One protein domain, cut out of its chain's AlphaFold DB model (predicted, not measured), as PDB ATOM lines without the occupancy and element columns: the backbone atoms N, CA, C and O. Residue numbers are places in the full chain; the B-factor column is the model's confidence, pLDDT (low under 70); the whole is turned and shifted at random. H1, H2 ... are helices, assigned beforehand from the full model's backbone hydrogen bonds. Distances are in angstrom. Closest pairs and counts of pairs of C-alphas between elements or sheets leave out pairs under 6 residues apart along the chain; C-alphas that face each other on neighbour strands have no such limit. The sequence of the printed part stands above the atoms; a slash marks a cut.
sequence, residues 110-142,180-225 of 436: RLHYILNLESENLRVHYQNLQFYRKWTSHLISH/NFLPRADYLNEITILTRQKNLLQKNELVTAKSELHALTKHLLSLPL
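This is residues 110 to 142 and 180 to 225 of the 436 residues of an uncharacterized protein of Botryotinia fuckeliana (strain B05.10) (UniProt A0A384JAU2). Look for a rod in which one long helix, H1, makes most of the length, while two shorter helices, H2 and then H3, follow one another along it. H2 packs on residues 115 to 122 of H1, H3 packs on residues 125 to 140, and the three run the same general way. The printed part has 79 residues, with three named helices in the order H1, H2, H3 and no named strand: the class is all helix. It is only just loose, close to extended, with a radius of gyration of the C-alphas of 17.0 A, and the C-alphas span 56 by 21 by 19 A.

Start at H1, residues 110 to 141, and then look at H2, residues 187 to 200. They touch, H1 with residues 115 to 122 alone; the closest C-alphas, those of Ser 119 and Leu 194, are 6.8 A apart. They run the same way at a tilt of 37 degrees, only just steep. Farther along, H3, residues 205 to 222, touches H1 at residues 125 to 140 of H1 alone; the closest C-alphas, those of Thr 136 and Leu 213, are 5.1 A apart. These two also run the same way, at a shallow tilt of 33 degrees, only just short of steep. H2 and H3 are apart. In H1 and H3 every O i to N i+4 pair is within hydrogen-bond range; in H2, 8 of 10 are.

Find C-alpha 110 at (46.724, -20.054, 45.777); from there H1 runs 46.9 A to C-alpha 141. H2 begins at C-alpha 187, at (41.303, -15.720, 34.844), and measures 20.2 A. H3 measures 25.7 A and ends at C-alpha 222, at (17.519, -60.915, 40.678).

The two C-alphas farthest apart, those of Leu 188 and Pro 224, are 56.4 A apart. Residues 143 to 179 are not printed, and C-alphas 142 and 180 stand 31.8 A apart across this cut, which falls in the link from H1 to H2. The link from H2 to H3 is tight. The mean pLDDT of the printed part is 78.0; it is under 70 at residues 110 to 112, 180 to 193, 195 and 203.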
ATOM      1  N   ARG A 110      47.853 -19.482  45.039       65.81
ATOM      2  CA  ARG A 110      46.724 -20.054  45.777       65.81
ATOM      3  C   ARG A 110      45.402 -19.983  45.007       65.81
ATOM      4  O   ARG A 110      44.638 -20.940  45.055       65.81
ATOM      5  N   LEU A 111      45.127 -18.886  44.301       66.94
ATOM      6  CA  LEU A 111      43.909 -18.735  43.498       66.94
ATOM      7  C   LEU A 111      43.927 -19.711  42.312       66.94
ATOM      8  O   LEU A 111      42.939 -20.387  42.057       66.94
ATOM      9  N   HIS A 112      45.077 -19.839  41.646       65.00
ATOM     10  CA  HIS A 112      45.276 -20.779  40.539       65.00
ATOM     11  C   HIS A 112      45.060 -22.229  40.974       65.00
ATOM     12  O   HIS A 112      44.353 -22.980  40.310       65.00
ATOM     13  N   TYR A 113      45.605 -22.604  42.130       73.25
ATOM     14  CA  TYR A 113      45.386 -23.925  42.710       73.25
ATOM     15  C   TYR A 113      43.900 -24.208  42.990       73.25
ATOM     16  O   TYR A 113      43.404 -25.277  42.642       73.25
ATOM     17  N   ILE A 114      43.174 -23.246  43.572       76.50
ATOM     18  CA  ILE A 114      41.744 -23.401  43.889       76.50
ATOM     19  C   ILE A 114      40.907 -23.569  42.616       76.50
ATOM     20  O   ILE A 114      40.050 -24.446  42.572       76.50
ATOM     21  N   LEU A 115      41.171 -22.778  41.573       73.81
ATOM     22  CA  LEU A 115      40.423 -22.865  40.315       73.81
ATOM     23  C   LEU A 115      40.676 -24.174  39.577       73.81
ATOM     24  O   LEU A 115      39.733 -24.785  39.077       73.81
ATOM     25  N   ASN A 116      41.921 -24.652  39.579       74.19
ATOM     26  CA  ASN A 116      42.246 -25.963  39.027       74.19
ATOM     27  C   ASN A 116      41.509 -27.079  39.775       74.19
ATOM     28  O   ASN A 116      40.950 -27.972  39.144       74.19
ATOM     29  N   LEU A 117      41.456 -27.004  41.108       78.06
ATOM     30  CA  LEU A 117      40.739 -27.979  41.926       78.06
ATOM     31  C   LEU A 117      39.223 -27.942  41.672       78.06
ATOM     32  O   LEU A 117      38.591 -28.990  41.574       78.06
ATOM     33  N   GLU A 118      38.621 -26.757  41.552       79.00
ATOM     34  CA  GLU A 118      37.191 -26.631  41.241       79.00
ATOM     35  C   GLU A 118      36.850 -27.120  39.831       79.00
ATOM     36  O   GLU A 118      35.858 -27.829  39.661       79.00
ATOM     37  N   SER A 119      37.682 -26.793  38.840       76.38
ATOM     38  CA  SER A 119      37.544 -27.289  37.468       76.38
ATOM     39  C   SER A 119      37.615 -28.815  37.414       76.38
ATOM     40  O   SER A 119      36.748 -29.459  36.822       76.38
ATOM     41  N   GLU A 120      38.582 -29.412  38.118       78.75
ATOM     42  CA  GLU A 120      38.714 -30.865  38.200       78.75
ATOM     43  C   GLU A 120      37.505 -31.507  38.897       78.75
ATOM     44  O   GLU A 120      36.936 -32.468  38.388       78.75
ATOM     45  N   ASN A 121      37.026 -30.930  40.003       81.38
ATOM     46  CA  ASN A 121      35.832 -31.425  40.692       81.38
ATOM     47  C   ASN A 121      34.580 -31.397  39.801       81.38
ATOM     48  O   ASN A 121      33.794 -32.346  39.816       81.38
ATOM     49  N   LEU A 122      34.384 -30.328  39.021       79.62
ATOM     50  CA  LEU A 122      33.273 -30.238  38.069       79.62
ATOM     51  C   LEU A 122      33.414 -31.272  36.951       79.62
ATOM     52  O   LEU A 122      32.442 -31.952  36.621       79.62
ATOM     53  N   ARG A 123      34.621 -31.438  36.403       80.00
ATOM     54  CA  ARG A 123      34.911 -32.447  35.379       80.00
ATOM     55  C   ARG A 123      34.581 -33.852  35.879       80.00
ATOM     56  O   ARG A 123      33.814 -34.556  35.225       80.00
ATOM     57  N   VAL A 124      35.077 -34.218  37.059       81.88
ATOM     58  CA  VAL A 124      34.797 -35.511  37.701       81.88
ATOM     59  C   VAL A 124      33.298 -35.684  37.958       81.88
ATOM     60  O   VAL A 124      32.751 -36.762  37.720       81.88
ATOM     61  N   HIS A 125      32.599 -34.629  38.394       84.50
ATOM     62  CA  HIS A 125      31.152 -34.675  38.601       84.50
ATOM     63  C   HIS A 125      30.398 -35.033  37.313       84.50
ATOM     64  O   HIS A 125      29.615 -35.986  37.305       84.50
ATOM     65  N   TYR A 126      30.645 -34.307  36.218       82.31
ATOM     66  CA  TYR A 126      29.969 -34.558  34.944       82.31
ATOM     67  C   TYR A 126      30.356 -35.907  34.336       82.31
ATOM     68  O   TYR A 126      29.484 -36.612  33.833       82.31
ATOM     69  N   GLN A 127      31.627 -36.303  34.424       83.25
ATOM     70  CA  GLN A 127      32.087 -37.612  33.959       83.25
ATOM     71  C   GLN A 127      31.371 -38.756  34.691       83.25
ATOM     72  O   GLN A 127      30.849 -39.666  34.046       83.25
ATOM     73  N   ASN A 128      31.263 -38.678  36.020       86.31
ATOM     74  CA  ASN A 128      30.529 -39.665  36.812       86.31
ATOM     75  C   ASN A 128      29.036 -39.673  36.470       86.31
ATOM     76  O   ASN A 128      28.439 -40.736  36.317       86.31
ATOM     77  N   LEU A 129      28.417 -38.501  36.309       86.56
ATOM     78  CA  LEU A 129      27.009 -38.417  35.931       86.56
ATOM     79  C   LEU A 129      26.747 -39.065  34.562       86.56
ATOM     80  O   LEU A 129      25.787 -39.824  34.412       86.56
ATOM     81  N   GLN A 130      27.609 -38.807  33.577       84.56
ATOM     82  CA  GLN A 130      27.515 -39.420  32.251       84.56
ATOM     83  C   GLN A 130      27.736 -40.930  32.302       84.56
ATOM     84  O   GLN A 130      27.014 -41.675  31.640       84.56
ATOM     85  N   PHE A 131      28.671 -41.399  33.132       88.25
ATOM     86  CA  PHE A 131      28.858 -42.825  33.385       88.25
ATOM     87  C   PHE A 131      27.563 -43.479  33.877       88.25
ATOM     88  O   PHE A 131      27.096 -44.446  33.268       88.25
ATOM     89  N   TYR A 132      26.949 -42.924  34.930       90.44
ATOM     90  CA  TYR A 132      25.710 -43.468  35.484       90.44
ATOM     91  C   TYR A 132      24.582 -43.452  34.448       90.44
ATOM     92  O   TYR A 132      23.930 -44.469  34.241       90.44
ATOM     93  N   ARG A 133      24.396 -42.346  33.723       87.69
ATOM     94  CA  ARG A 133      23.364 -42.227  32.678       87.69
ATOM     95  C   ARG A 133      23.541 -43.222  31.539       87.69
ATOM     96  O   ARG A 133      22.566 -43.854  31.123       87.69
ATOM     97  N   LYS A 134      24.774 -43.376  31.051       87.75
ATOM     98  CA  LYS A 134      25.118 -44.315  29.980       87.75
ATOM     99  C   LYS A 134      24.761 -45.739  30.386       87.75
ATOM    100  O   LYS A 134      24.062 -46.428  29.644       87.75
ATOM    101  N   TRP A 135      25.211 -46.176  31.560       89.88
ATOM    102  CA  TRP A 135      24.974 -47.547  32.006       89.88
ATOM    103  C   TRP A 135      23.530 -47.792  32.428       89.88
ATOM    104  O   TRP A 135      23.003 -48.856  32.122       89.88
ATOM    105  N   THR A 136      22.841 -46.808  33.007       91.38
ATOM    106  CA  THR A 136      21.396 -46.910  33.251       91.38
ATOM    107  C   THR A 136      20.643 -47.093  31.934       91.38
ATOM    108  O   THR A 136      19.839 -48.013  31.821       91.38
ATOM    109  N   SER A 137      20.961 -46.305  30.902       88.69
ATOM    110  CA  SER A 137      20.359 -46.448  29.566       88.69
ATOM    111  C   SER A 137      20.635 -47.823  28.948       88.69
ATOM    112  O   SER A 137      19.723 -48.465  28.428       88.69
ATOM    113  N   HIS A 138      21.878 -48.313  29.060       88.69
ATOM    114  CA  HIS A 138      22.254 -49.666  28.633       88.69
ATOM    115  C   HIS A 138      21.412 -50.733  29.347       88.69
ATOM    116  O   HIS A 138      20.793 -51.567  28.694       88.69
ATOM    117  N   LEU A 139      21.322 -50.684  30.677       90.38
ATOM    118  CA  LEU A 139      20.556 -51.660  31.453       90.38
ATOM    119  C   LEU A 139      19.048 -51.597  31.163       90.38
ATOM    120  O   LEU A 139      18.407 -52.645  31.104       90.38
ATOM    121  N   ILE A 140      18.486 -50.407  30.922       87.56
ATOM    122  CA  ILE A 140      17.082 -50.250  30.506       87.56
ATOM    123  C   ILE A 140      16.835 -50.978  29.181       87.56
ATOM    124  O   ILE A 140      15.824 -51.664  29.051       87.56
ATOM    125  N   SER A 141      17.771 -50.906  28.226       83.81
ATOM    126  CA  SER A 141      17.650 -51.616  26.941       83.81
ATOM    127  C   SER A 141      17.646 -53.147  27.067       83.81
ATOM    128  O   SER A 141      17.243 -53.846  26.139       83.81
ATOM    129  N   HIS A 142      18.058 -53.670  28.225       80.06
ATOM    130  CA  HIS A 142      18.059 -55.092  28.552       80.06
ATOM    131  C   HIS A 142      16.900 -55.517  29.466       80.06
ATOM    132  O   HIS A 142      16.813 -56.694  29.826       80.06
ATOM    133  N   ASN A 180      34.379 -29.097  26.917       44.34
ATOM    134  CA  ASN A 180      35.740 -28.697  26.552       44.34
ATOM    135  C   ASN A 180      36.293 -27.630  27.512       44.34
ATOM    136  O   ASN A 180      36.270 -26.433  27.235       44.34
ATOM    137  N   PHE A 181      36.832 -28.066  28.653       48.47
ATOM    138  CA  PHE A 181      37.632 -27.192  29.516       48.47
ATOM    139  C   PHE A 181      39.091 -27.215  29.047       48.47
ATOM    140  O   PHE A 181      39.791 -28.211  29.243       48.47
ATOM    141  N   LEU A 182      39.552 -26.128  28.422       43.66
ATOM    142  CA  LEU A 182      40.960 -25.969  28.053       43.66
ATOM    143  C   LEU A 182      41.852 -25.933  29.316       43.66
ATOM    144  O   LEU A 182      41.436 -25.390  30.336       43.66
ATOM    145  N   PRO A 183      43.099 -26.445  29.275       45.91
ATOM    146  CA  PRO A 183      44.004 -26.460  30.433       45.91
ATOM    147  C   PRO A 183      44.584 -25.089  30.828       45.91
ATOM    148  O   PRO A 183      45.543 -25.046  31.600       45.91
ATOM    149  N   ARG A 184      44.110 -23.973  30.256       44.19
ATOM    150  CA  ARG A 184      44.734 -22.653  30.432       44.19
ATOM    151  C   ARG A 184      43.729 -21.585  30.820       44.19
ATOM    152  O   ARG A 184      42.901 -21.185  30.012       44.19
ATOM    153  N   ALA A 185      43.948 -21.088  32.030       43.53
ATOM    154  CA  ALA A 185      43.164 -20.064  32.669       43.53
ATOM    155  C   ALA A 185      43.455 -18.654  32.166       43.53
ATOM    156  O   ALA A 185      44.475 -18.057  32.512       43.53
ATOM    157  N   ASP A 186      42.493 -18.102  31.430       50.38
ATOM    158  CA  ASP A 186      42.297 -16.660  31.325       50.38
ATOM    159  C   ASP A 186      41.277 -16.237  32.409       50.38
ATOM    160  O   ASP A 186      40.075 -16.513  32.358       50.38
ATOM    161  N   TYR A 187      41.799 -15.606  33.464       55.81
ATOM    162  CA  TYR A 187      41.303 -15.720  34.844       55.81
ATOM    163  C   TYR A 187      39.942 -15.106  35.214       55.81
ATOM    164  O   TYR A 187      39.399 -15.486  36.248       55.81
ATOM    165  N   LEU A 188      39.357 -14.179  34.449       55.34
ATOM    166  CA  LEU A 188      38.076 -13.560  34.852       55.34
ATOM    167  C   LEU A 188      36.851 -14.303  34.292       55.34
ATOM    168  O   LEU A 188      35.821 -14.442  34.961       55.34
ATOM    169  N   ASN A 189      36.976 -14.815  33.068       62.56
ATOM    170  CA  ASN A 189      35.897 -15.541  32.406       62.56
ATOM    171  C   ASN A 189      35.741 -16.942  32.998       62.56
ATOM    172  O   ASN A 189      34.615 -17.385  33.203       62.56
ATOM    173  N   GLU A 190      36.837 -17.608  33.373       62.94
ATOM    174  CA  GLU A 190      36.769 -18.951  33.954       62.94
ATOM    175  C   GLU A 190      36.093 -19.002  35.318       62.94
ATOM    176  O   GLU A 190      35.258 -19.872  35.529       62.94
ATOM    177  N   ILE A 191      36.370 -18.063  36.227       65.00
ATOM    178  CA  ILE A 191      35.691 -18.018  37.535       65.00
ATOM    179  C   ILE A 191      34.180 -17.895  37.334       65.00
ATOM    180  O   ILE A 191      33.394 -18.585  37.984       65.00
ATOM    181  N   THR A 192      33.773 -17.040  36.396       65.88
ATOM    182  CA  THR A 192      32.365 -16.816  36.061       65.88
ATOM    183  C   THR A 192      31.736 -18.066  35.438       65.88
ATOM    184  O   THR A 192      30.627 -18.447  35.815       65.88
ATOM    185  N   ILE A 193      32.452 -18.748  34.536       68.94
ATOM    186  CA  ILE A 193      32.014 -20.001  33.904       68.94
ATOM    187  C   ILE A 193      31.901 -21.123  34.944       68.94
ATOM    188  O   ILE A 193      30.847 -21.746  35.036       68.94
ATOM    189  N   LEU A 194      32.929 -21.349  35.766       70.56
ATOM    190  CA  LEU A 194      32.947 -22.377  36.812       70.56
ATOM    191  C   LEU A 194      31.849 -22.129  37.849       70.56
ATOM    192  O   LEU A 194      31.120 -23.051  38.201       70.56
ATOM    193  N   THR A 195      31.660 -20.878  38.281       68.88
ATOM    194  CA  THR A 195      30.581 -20.503  39.210       68.88
ATOM    195  C   THR A 195      29.210 -20.752  38.590       68.88
ATOM    196  O   THR A 195      28.332 -21.323  39.237       68.88
ATOM    197  N   ARG A 196      29.014 -20.378  37.318       73.25
ATOM    198  CA  ARG A 196      27.769 -20.648  36.592       73.25
ATOM    199  C   ARG A 196      27.504 -22.149  36.487       73.25
ATOM    200  O   ARG A 196      26.403 -22.570  36.814       73.25
ATOM    201  N   GLN A 197      28.492 -22.949  36.088       72.81
ATOM    202  CA  GLN A 197      28.353 -24.405  35.975       72.81
ATOM    203  C   GLN A 197      28.066 -25.053  37.335       72.81
ATOM    204  O   GLN A 197      27.133 -25.835  37.465       72.81
ATOM    205  N   LYS A 198      28.781 -24.643  38.386       75.25
ATOM    206  CA  LYS A 198      28.545 -25.095  39.764       75.25
ATOM    207  C   LYS A 198      27.136 -24.766  40.258       75.25
ATOM    208  O   LYS A 198      26.536 -25.582  40.948       75.25
ATOM    209  N   ASN A 199      26.594 -23.605  39.890       76.12
ATOM    210  CA  ASN A 199      25.217 -23.223  40.218       76.12
ATOM    211  C   ASN A 199      24.169 -23.988  39.392       76.12
ATOM    212  O   ASN A 199      23.032 -24.121  39.836       76.12
ATOM    213  N   LEU A 200      24.538 -24.482  38.207       76.31
ATOM    214  CA  LEU A 200      23.686 -25.330  37.371       76.31
ATOM    215  C   LEU A 200      23.685 -26.795  37.823       76.31
ATOM    216  O   LEU A 200      22.752 -27.521  37.481       76.31
ATOM    217  N   LEU A 201      24.684 -27.230  38.600       75.00
ATOM    218  CA  LEU A 201      24.704 -28.570  39.172       75.00
ATOM    219  C   LEU A 201      23.534 -28.761  40.135       75.00
ATOM    220  O   LEU A 201      23.498 -28.221  41.245       75.00
ATOM    221  N   GLN A 202      22.593 -29.609  39.740       74.69
ATOM    222  CA  GLN A 202      21.574 -30.081  40.656       74.69
ATOM    223  C   GLN A 202      22.233 -31.039  41.649       74.69
ATOM    224  O   GLN A 202      22.626 -32.149  41.297       74.69
ATOM    225  N   LYS A 203      22.339 -30.623  42.919       69.38
ATOM    226  CA  LYS A 203      23.020 -31.392  43.984       69.38
ATOM    227  C   LYS A 203      22.563 -32.854  44.089       69.38
ATOM    228  O   LYS A 203      23.344 -33.703  44.507       69.38
ATOM    229  N   ASN A 204      21.324 -33.144  43.699       83.94
ATOM    230  CA  ASN A 204      20.731 -34.470  43.829       83.94
ATOM    231  C   ASN A 204      20.888 -35.335  42.572       83.94
ATOM    232  O   ASN A 204      20.701 -36.539  42.659       83.94
ATOM    233  N   GLU A 205      21.245 -34.768  41.420       88.19
ATOM    234  CA  GLU A 205      21.225 -35.477  40.133       88.19
ATOM    235  C   GLU A 205      22.195 -36.663  40.110       88.19
ATOM    236  O   GLU A 205      21.815 -37.771  39.738       88.19
ATOM    237  N   LEU A 206      23.423 -36.464  40.598       86.88
ATOM    238  CA  LEU A 206      24.416 -37.533  40.695       86.88
ATOM    239  C   LEU A 206      23.984 -38.638  41.671       86.88
ATOM    240  O   LEU A 206      24.171 -39.823  41.397       86.88
ATOM    241  N   VAL A 207      23.400 -38.253  42.809       89.56
ATOM    242  CA  VAL A 207      22.917 -39.192  43.833       89.56
ATOM    243  C   VAL A 207      21.758 -40.023  43.288       89.56
ATOM    244  O   VAL A 207      21.742 -41.245  43.463       89.56
ATOM    245  N   THR A 208      20.825 -39.380  42.587       91.75
ATOM    246  CA  THR A 208      19.704 -40.036  41.913       91.75
ATOM    247  C   THR A 208      20.211 -40.996  40.843       91.75
ATOM    248  O   THR A 208      19.901 -42.181  40.919       91.75
ATOM    249  N   ALA A 209      21.074 -40.545  39.926       91.06
ATOM    250  CA  ALA A 209      21.603 -41.382  38.846       91.06
ATOM    251  C   ALA A 209      22.362 -42.613  39.375       91.06
ATOM    252  O   ALA A 209      22.195 -43.723  38.865       91.06
ATOM    253  N   LYS A 210      23.154 -42.445  40.442       92.50
ATOM    254  CA  LYS A 210      23.826 -43.558  41.127       92.50
ATOM    255  C   LYS A 210      22.824 -44.544  41.732       92.50
ATOM    256  O   LYS A 210      22.992 -45.756  41.596       92.50
ATOM    257  N   SER A 211      21.789 -44.036  42.400       91.88
ATOM    258  CA  SER A 211      20.759 -44.859  43.047       91.88
ATOM    259  C   SER A 211      19.927 -45.637  42.028       91.88
ATOM    260  O   SER A 211      19.652 -46.817  42.242       91.88
ATOM    261  N   GLU A 212      19.583 -45.012  40.902       93.75
ATOM    262  CA  GLU A 212      18.886 -45.640  39.776       93.75
ATOM    263  C   GLU A 212      19.713 -46.768  39.159       93.75
ATOM    264  O   GLU A 212      19.211 -47.887  39.035       93.75
ATOM    265  N   LEU A 213      20.994 -46.512  38.844       94.06
ATOM    266  CA  LEU A 213      21.884 -47.544  38.307       94.06
ATOM    267  C   LEU A 213      21.971 -48.737  39.266       94.06
ATOM    268  O   LEU A 213      21.862 -49.890  38.845       94.06
ATOM    269  N   HIS A 214      22.147 -48.465  40.562       93.62
ATOM    270  CA  HIS A 214      22.241 -49.497  41.588       93.62
ATOM    271  C   HIS A 214      20.947 -50.317  41.707       93.62
ATOM    272  O   HIS A 214      20.990 -51.550  41.701       93.62
ATOM    273  N   ALA A 215      19.790 -49.652  41.779       92.38
ATOM    274  CA  ALA A 215      18.490 -50.310  41.864       92.38
ATOM    275  C   ALA A 215      18.224 -51.195  40.638       92.38
ATOM    276  O   ALA A 215      17.815 -52.348  40.785       92.38
ATOM    277  N   LEU A 216      18.526 -50.692  39.439       93.50
ATOM    278  CA  LEU A 216      18.332 -51.418  38.189       93.50
ATOM    279  C   LEU A 216      19.281 -52.616  38.057       93.50
ATOM    280  O   LEU A 216      18.847 -53.712  37.706       93.50
ATOM    281  N   THR A 217      20.555 -52.437  38.418       93.75
ATOM    282  CA  THR A 217      21.549 -53.523  38.473       93.75
ATOM    283  C   THR A 217      21.072 -54.629  39.411       93.75
ATOM    284  O   THR A 217      21.037 -55.801  39.029       93.75
ATOM    285  N   LYS A 218      20.633 -54.271  40.625       92.69
ATOM    286  CA  LYS A 218      20.103 -55.227  41.605       92.69
ATOM    287  C   LYS A 218      18.869 -55.957  41.070       92.69
ATOM    288  O   LYS A 218      18.779 -57.177  41.213       92.69
ATOM    289  N   HIS A 219      17.948 -55.235  40.432       92.19
ATOM    290  CA  HIS A 219      16.749 -55.820  39.843       92.19
ATOM    291  C   HIS A 219      17.096 -56.839  38.749       92.19
ATOM    292  O   HIS A 219      16.699 -57.999  38.861       92.19
ATOM    293  N   LEU A 220      17.907 -56.465  37.758       90.88
ATOM    294  CA  LEU A 220      18.311 -57.358  36.664       90.88
ATOM    295  C   LEU A 220      19.050 -58.608  37.162       90.88
ATOM    296  O   LEU A 220      18.813 -59.709  36.669       90.88
ATOM    297  N   LEU A 221      19.909 -58.473  38.176       91.38
ATOM    298  CA  LEU A 221      20.610 -59.619  38.757       91.38
ATOM    299  C   LEU A 221      19.676 -60.589  39.497       91.38
ATOM    300  O   LEU A 221      19.980 -61.788  39.545       91.38
ATOM    301  N   SER A 222      18.550 -60.095  40.027       90.00
ATOM    302  CA  SER A 222      17.519 -60.915  40.678       90.00
ATOM    303  C   SER A 222      16.656 -61.710  39.693       90.00
ATOM    304  O   SER A 222      16.086 -62.732  40.072       90.00
ATOM    305  N   LEU A 223      16.598 -61.293  38.422       86.06
ATOM    306  CA  LEU A 223      15.839 -61.999  37.392       86.06
ATOM    307  C   LEU A 223      16.487 -63.350  37.040       86.06
ATOM    308  O   LEU A 223      17.702 -63.521  37.204       86.06
ATOM    309  N   PRO A 224      15.719 -64.325  36.522       81.50
ATOM    310  CA  PRO A 224      16.277 -65.548  35.954       81.50
ATOM    311  C   PRO A 224      17.314 -65.250  34.864       81.50
ATOM    312  O   PRO A 224      17.260 -64.215  34.199       81.50
ATOM    313  N   LEU A 225      18.276 -66.155  34.674       74.81
ATOM    314  CA  LEU A 225      19.261 -66.003  33.604       74.81
ATOM    315  C   LEU A 225      18.533 -65.964  32.245       74.81
ATOM    316  O   LEU A 225      17.695 -66.838  32.007       74.81
TER     317      LEU A 225